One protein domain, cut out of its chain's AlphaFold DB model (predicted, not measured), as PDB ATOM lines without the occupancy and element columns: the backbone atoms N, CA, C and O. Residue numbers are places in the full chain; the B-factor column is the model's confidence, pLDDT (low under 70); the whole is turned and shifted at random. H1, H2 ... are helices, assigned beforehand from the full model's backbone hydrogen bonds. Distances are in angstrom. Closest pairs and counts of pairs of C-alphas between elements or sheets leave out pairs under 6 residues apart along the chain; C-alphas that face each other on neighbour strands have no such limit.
ATOM      1  N   ARG A  20     -14.018 -47.461 -32.883       90.06
ATOM      2  CA  ARG A  20     -15.092 -48.384 -33.290       90.06
ATOM      3  C   ARG A  20     -16.482 -47.739 -33.348       90.06
ATOM      4  O   ARG A  20     -17.318 -48.149 -34.146       90.06
ATOM      5  N   VAL A  21     -16.758 -46.768 -32.470       93.00
ATOM      6  CA  VAL A  21     -18.021 -46.017 -32.477       93.00
ATOM      7  C   VAL A  21     -18.029 -45.135 -33.711       93.00
ATOM      8  O   VAL A  21     -18.984 -45.173 -34.474       93.00
ATOM      9  N   LYS A  22     -16.938 -44.406 -33.957       96.00
ATOM     10  CA  LYS A  22     -16.813 -43.549 -35.137       96.00
ATOM     11  C   LYS A  22     -16.973 -44.343 -36.430       96.00
ATOM     12  O   LYS A  22     -17.756 -43.937 -37.275       96.00
ATOM     13  N   GLU A  23     -16.307 -45.487 -36.559       96.19
ATOM     14  CA  GLU A  23     -16.450 -46.394 -37.705       96.19
ATOM     15  C   GLU A  23     -17.908 -46.808 -37.928       96.19
ATOM     16  O   GLU A  23     -18.415 -46.669 -39.038       96.19
ATOM     17  N   LEU A  24     -18.619 -47.220 -36.871       96.25
ATOM     18  CA  LEU A  24     -20.046 -47.534 -36.965       96.25
ATOM     19  C   LEU A  24     -20.848 -46.316 -37.445       96.25
ATOM     20  O   LEU A  24     -21.674 -46.440 -38.342       96.25
ATOM     21  N   PHE A  25     -20.602 -45.117 -36.917       97.75
ATOM     22  CA  PHE A  25     -21.310 -43.918 -37.381       97.75
ATOM     23  C   PHE A  25     -20.997 -43.553 -38.840       97.75
ATOM     24  O   PHE A  25     -21.904 -43.151 -39.569       97.75
ATOM     25  N   ARG A  26     -19.754 -43.730 -39.294       97.88
ATOM     26  CA  ARG A  26     -19.355 -43.448 -40.680       97.88
ATOM     27  C   ARG A  26     -19.976 -44.436 -41.664       97.88
ATOM     28  O   ARG A  26     -20.539 -44.009 -42.668       97.88
ATOM     29  N   GLU A  27     -19.913 -45.727 -41.354       97.12
ATOM     30  CA  GLU A  27     -20.275 -46.805 -42.280       97.12
ATOM     31  C   GLU A  27     -21.750 -47.225 -42.176       97.12
ATOM     32  O   GLU A  27     -22.391 -47.506 -43.186       97.12
ATOM     33  N   TYR A  28     -22.316 -47.260 -40.964       96.81
ATOM     34  CA  TYR A  28     -23.703 -47.678 -40.729       96.81
ATOM     35  C   TYR A  28     -24.679 -46.496 -40.753       96.81
ATOM     36  O   TYR A  28     -25.730 -46.572 -41.384       96.81
ATOM     37  N   VAL A  29     -24.336 -45.390 -40.081       97.31
ATOM     38  CA  VAL A  29     -25.228 -44.215 -39.952       97.31
ATOM     39  C   VAL A  29     -25.026 -43.210 -41.097       97.31
ATOM     40  O   VAL A  29     -25.937 -42.447 -41.431       97.31
ATOM     41  N   GLY A  30     -23.840 -43.206 -41.712       97.25
ATOM     42  CA  GLY A  30     -23.473 -42.327 -42.823       97.25
ATOM     43  C   GLY A  30     -22.954 -40.943 -42.414       97.25
ATOM     44  O   GLY A  30     -22.935 -40.044 -43.253       97.25
ATOM     45  N   ILE A  31     -22.539 -40.742 -41.157       97.94
ATOM     46  CA  ILE A  31     -21.999 -39.460 -40.663       97.94
ATOM     47  C   ILE A  31     -20.469 -39.510 -40.683       97.94
ATOM     48  O   ILE A  31     -19.865 -40.264 -39.927       97.94
ATOM     49  N   GLN A  32     -19.839 -38.700 -41.540       96.38
ATOM     50  CA  GLN A  32     -18.405 -38.828 -41.842       96.38
ATOM     51  C   GLN A  32     -17.480 -38.053 -40.889       96.38
ATOM     52  O   GLN A  32     -16.392 -38.524 -40.564       96.38
ATOM     53  N   SER A  33     -17.892 -36.856 -40.459       97.56
ATOM     54  CA  SER A  33     -17.087 -35.966 -39.610       97.56
ATOM     55  C   SER A  33     -17.264 -36.305 -38.134       97.56
ATOM     56  O   SER A  33     -18.391 -36.404 -37.651       97.56
ATOM     57  N   ASP A  34     -16.155 -36.397 -37.397       97.00
ATOM     58  CA  ASP A  34     -16.164 -36.594 -35.944       97.00
ATOM     59  C   ASP A  34     -16.935 -35.470 -35.234       97.00
ATOM     60  O   ASP A  34     -17.707 -35.730 -34.313       97.00
ATOM     61  N   GLU A  35     -16.797 -34.226 -35.694       97.25
ATOM     62  CA  GLU A  35     -17.526 -33.073 -35.159       97.25
ATOM     63  C   GLU A  35     -19.037 -33.185 -35.396       97.25
ATOM     64  O   GLU A  35     -19.835 -32.788 -34.542       97.25
ATOM     65  N   GLU A  36     -19.450 -33.716 -36.549       97.88
ATOM     66  CA  GLU A  36     -20.859 -33.978 -36.843       97.88
ATOM     67  C   GLU A  36     -21.401 -35.146 -36.009       97.88
ATOM     68  O   GLU A  36     -22.509 -35.036 -35.481       97.88
ATOM     69  N   ILE A  37     -20.610 -36.208 -35.798       98.12
ATOM     70  CA  ILE A  37     -20.966 -37.318 -34.899       98.12
ATOM     71  C   ILE A  37     -21.192 -36.786 -33.482       98.12
ATOM     72  O   ILE A  37     -22.245 -37.041 -32.901       98.12
ATOM     73  N   VAL A  38     -20.245 -36.013 -32.935       97.88
ATOM     74  CA  VAL A  38     -20.367 -35.422 -31.591       97.88
ATOM     75  C   VAL A  38     -21.625 -34.561 -31.490       97.88
ATOM     76  O   VAL A  38     -22.381 -34.694 -30.528       97.88
ATOM     77  N   ARG A  39     -21.884 -33.702 -32.484       98.06
ATOM     78  CA  ARG A  39     -23.072 -32.839 -32.498       98.06
ATOM     79  C   ARG A  39     -24.364 -33.655 -32.483       98.06
ATOM     80  O   ARG A  39     -25.199 -33.436 -31.611       98.06
ATOM     81  N   HIS A  40     -24.494 -34.617 -33.395       98.25
ATOM     82  CA  HIS A  40     -25.667 -35.490 -33.511       98.25
ATOM     83  C   HIS A  40     -25.908 -36.288 -32.222       98.25
ATOM     84  O   HIS A  40     -27.014 -36.300 -31.687       98.25
ATOM     85  N   VAL A  41     -24.852 -36.882 -31.659       97.81
ATOM     86  CA  VAL A  41     -24.897 -37.609 -30.382       97.81
ATOM     87  C   VAL A  41     -25.390 -36.716 -29.242       97.81
ATOM     88  O   VAL A  41     -26.268 -37.126 -28.482       97.81
ATOM     89  N   LYS A  42     -24.853 -35.496 -29.116       97.75
ATOM     90  CA  LYS A  42     -25.259 -34.550 -28.066       97.75
ATOM     91  C   LYS A  42     -26.711 -34.116 -28.229       97.75
ATOM     92  O   LYS A  42     -27.435 -34.089 -27.242       97.75
ATOM     93  N   GLU A  43     -27.162 -33.843 -29.451       97.94
ATOM     94  CA  GLU A  43     -28.556 -33.472 -29.723       97.94
ATOM     95  C   GLU A  43     -29.542 -34.569 -29.297       97.94
ATOM     96  O   GLU A  43     -30.517 -34.282 -28.599       97.94
ATOM     97  N   ILE A  44     -29.283 -35.832 -29.659       98.00
ATOM     98  CA  ILE A  44     -30.128 -36.961 -29.233       98.00
ATOM     99  C   ILE A  44     -30.084 -37.138 -27.717       98.00
ATOM    100  O   ILE A  44     -31.116 -37.339 -27.074       98.00
ATOM    101  N   ARG A  45     -28.894 -37.020 -27.129       95.88
ATOM    102  CA  ARG A  45     -28.698 -37.132 -25.690       95.88
ATOM    103  C   ARG A  45     -29.468 -36.065 -24.918       95.88
ATOM    104  O   ARG A  45     -30.091 -36.406 -23.921       95.88
ATOM    105  N   GLU A  46     -29.477 -34.810 -25.369       95.44
ATOM    106  CA  GLU A  46     -30.257 -33.746 -24.724       95.44
ATOM    107  C   GLU A  46     -31.764 -34.009 -24.803       95.44
ATOM    108  O   GLU A  46     -32.459 -33.861 -23.797       95.44
ATOM    109  N   LYS A  47     -32.275 -34.467 -25.955       95.56
ATOM    110  CA  LYS A  47     -33.689 -34.863 -26.082       95.56
ATOM    111  C   LYS A  47     -34.051 -35.976 -25.097       95.56
ATOM    112  O   LYS A  47     -35.077 -35.899 -24.424       95.56
ATOM    113  N   ALA A  48     -33.203 -36.998 -24.992       91.81
ATOM    114  CA  ALA A  48     -33.426 -38.111 -24.078       91.81
ATOM    115  C   ALA A  48     -33.327 -37.684 -22.611       91.81
ATOM    116  O   ALA A  48     -34.155 -38.089 -21.798       91.81
ATOM    117  N   TRP A  49     -32.360 -36.825 -22.285       91.00
ATOM    118  CA  TRP A  49     -32.126 -36.314 -20.939       91.00
ATOM    119  C   TRP A  49     -33.311 -35.496 -20.411       91.00
ATOM    120  O   TRP A  49     -33.695 -35.647 -19.256       91.00
ATOM    121  N   GLN A  50     -33.962 -34.708 -21.273       91.06
ATOM    122  CA  GLN A  50     -35.177 -33.962 -20.915       91.06
ATOM    123  C   GLN A  50     -36.334 -34.860 -20.455       91.06
ATOM    124  O   GLN A  50     -37.162 -34.427 -19.654       91.06
ATOM    125  N   LEU A  51     -36.401 -36.099 -20.953       87.38
ATOM    126  CA  LEU A  51     -37.411 -37.073 -20.538       87.38
ATOM    127  C   LEU A  51     -36.926 -37.934 -19.368       87.38
ATOM    128  O   LEU A  51     -37.701 -38.250 -18.465       87.38
ATOM    129  N   PHE A  52     -35.648 -38.315 -19.390       80.69
ATOM    130  CA  PHE A  52     -35.068 -39.296 -18.486       80.69
ATOM    131  C   PHE A  52     -33.658 -38.897 -18.046       80.69
ATOM    132  O   PHE A  52     -32.678 -39.064 -18.773       80.69
ATOM    133  N   ASN A  53     -33.536 -38.479 -16.789       83.25
ATOM    134  CA  ASN A  53     -32.256 -38.128 -16.170       83.25
ATOM    135  C   ASN A  53     -31.473 -39.369 -15.692       83.25
ATOM    136  O   ASN A  53     -30.949 -39.389 -14.579       83.25
ATOM    137  N   TYR A  54     -31.424 -40.438 -16.494       78.06
ATOM    138  CA  TYR A  54     -30.710 -41.658 -16.116       78.06
ATOM    139  C   TYR A  54     -29.201 -41.532 -16.350       78.06
ATOM    140  O   TYR A  54     -28.783 -40.963 -17.364       78.06
ATOM    141  N   PRO A  55     -28.357 -42.133 -15.488       78.06
ATOM    142  CA  PRO A  55     -26.907 -42.132 -15.672       78.06
ATOM    143  C   PRO A  55     -26.442 -42.612 -17.048       78.06
ATOM    144  O   PRO A  55     -25.488 -42.057 -17.587       78.06
ATOM    145  N   CYS A  56     -27.130 -43.596 -17.639       76.31
ATOM    146  CA  CYS A  56     -26.797 -44.137 -18.960       76.31
ATOM    147  C   CYS A  56     -26.924 -43.114 -20.090       76.31
ATOM    148  O   CYS A  56     -26.126 -43.140 -21.025       76.31
ATOM    149  N   ILE A  57     -27.860 -42.173 -19.973       84.44
ATOM    150  CA  ILE A  57     -28.018 -41.061 -20.912       84.44
ATOM    151  C   ILE A  57     -27.021 -39.957 -20.566       84.44
ATOM    152  O   ILE A  57     -26.290 -39.475 -21.430       84.44
ATOM    153  N   GLY A  58     -26.953 -39.593 -19.283       86.06
ATOM    154  CA  GLY A  58     -26.128 -38.486 -18.809       86.06
ATOM    155  C   GLY A  58     -24.640 -38.654 -19.121       86.06
ATOM    156  O   GLY A  58     -23.972 -37.685 -19.485       86.06
ATOM    157  N   GLY A  59     -24.148 -39.887 -18.995       87.69
ATOM    158  CA  GLY A  59     -22.751 -40.256 -19.195       87.69
ATOM    159  C   GLY A  59     -22.409 -40.787 -20.586       87.69
ATOM    160  O   GLY A  59     -21.282 -41.236 -20.758       87.69
ATOM    161  N   PHE A  60     -23.337 -40.750 -21.553       91.44
ATOM    162  CA  PHE A  60     -23.161 -41.327 -22.895       91.44
ATOM    163  C   PHE A  60     -22.877 -42.844 -22.914       91.44
ATOM    164  O   PHE A  60     -22.233 -43.338 -23.836       91.44
ATOM    165  N   MET A  61     -23.386 -43.613 -21.941       86.31
ATOM    166  CA  MET A  61     -23.144 -45.068 -21.886       86.31
ATOM    167  C   MET A  61     -23.764 -45.816 -23.075       86.31
ATOM    168  O   MET A  61     -23.321 -46.901 -23.419       86.31
ATOM    169  N   PHE A  62     -24.735 -45.225 -23.776       87.38
ATOM    170  CA  PHE A  62     -25.264 -45.769 -25.036       87.38
ATOM    171  C   PHE A  62     -24.256 -45.731 -26.208       87.38
ATOM    172  O   PHE A  62     -24.557 -46.230 -27.289       87.38
ATOM    173  N   LEU A  63     -23.071 -45.138 -26.025       90.94
ATOM    174  CA  LEU A  63     -21.938 -45.246 -26.954       90.94
ATOM    175  C   LEU A  63     -20.979 -46.384 -26.571       90.94
ATOM    176  O   LEU A  63     -20.100 -46.746 -27.353       90.94
ATOM    177  N   GLU A  64     -21.141 -46.959 -25.379       85.56
ATOM    178  CA  GLU A  64     -20.381 -48.115 -24.925       85.56
ATOM    179  C   GLU A  64     -21.012 -49.377 -25.527       85.56
ATOM    180  O   GLU A  64     -22.059 -49.851 -25.092       85.56
TER     181      GLU A  64
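AT A GLANCE: This is residues 20 to 64 of the 305 residues of an uncharacterized protein of Zasmidium cellare ATCC 36951 (UniProt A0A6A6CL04). One long helix, H2, makes the base of a shallow U, with H1 set crosswise over one end of it and the short H3 over its other half, on the same side. The last residues, 59 to 64, run on from H3 back over H2 toward H1, and residues 50 to 55 stick out at the turn from H2 to H3. The printed part has 45 residues, with three named helices in the order H1, H2, H3 and no named strand; the class is all helix. The whole is only just compact, close to loose, with a radius of gyration of the C-alphas of 11.1 A, and elongated, spanning 30 by 17 by 14 A.

IN THESE COORDINATES: H2, residues 34 to 51, is the longest helix, 26.2 A from C-alpha 34 at (-16.164, -36.594, -35.944) to C-alpha 51 at (-37.411, -37.073, -20.538). H1, residues 20 to 29, measures 12.8 A and begins with C-alpha 20 at (-15.092, -48.384, -33.290). H3, residues 55 to 58, measures 4.9 A and ends with C-alpha 58 at (-26.128, -38.486, -18.809).

HOW THE PARTS SIT: H2 touches H3 with residues 45 to 49 alone; their closest C-alphas, of Arg 45 and Ile 57, are 6.2 A apart. H2 only just touches H1, with 3 pairs of C-alphas within 8 A and with residues 34 to 37 of H2 alone. The closest C-alphas of H1 and H2, of Lys 22 and Asp 34, are 7.0 A apart. The lines of H1 and H2 are about perpendicular, at 87 degrees. H1 and H3 are apart. Every O i to N i+4 pair is within hydrogen-bond range in H1, and 13 of 14 are in H2; H3 is too short for such a pair.

THE WHOLE: The two C-alphas farthest apart, of Glu 27 and Asn 53, are 30.0 A apart, while those of Arg 20 and Glu 64, the first and last printed, are 9.9 A apart. The printed part has no cut. The links H1 to H2 and H2 to H3 are tight. Residues 50 to 55 stand free. The mean pLDDT of the printed part is 92.6, with 81 for H3, and no printed residue is under 70.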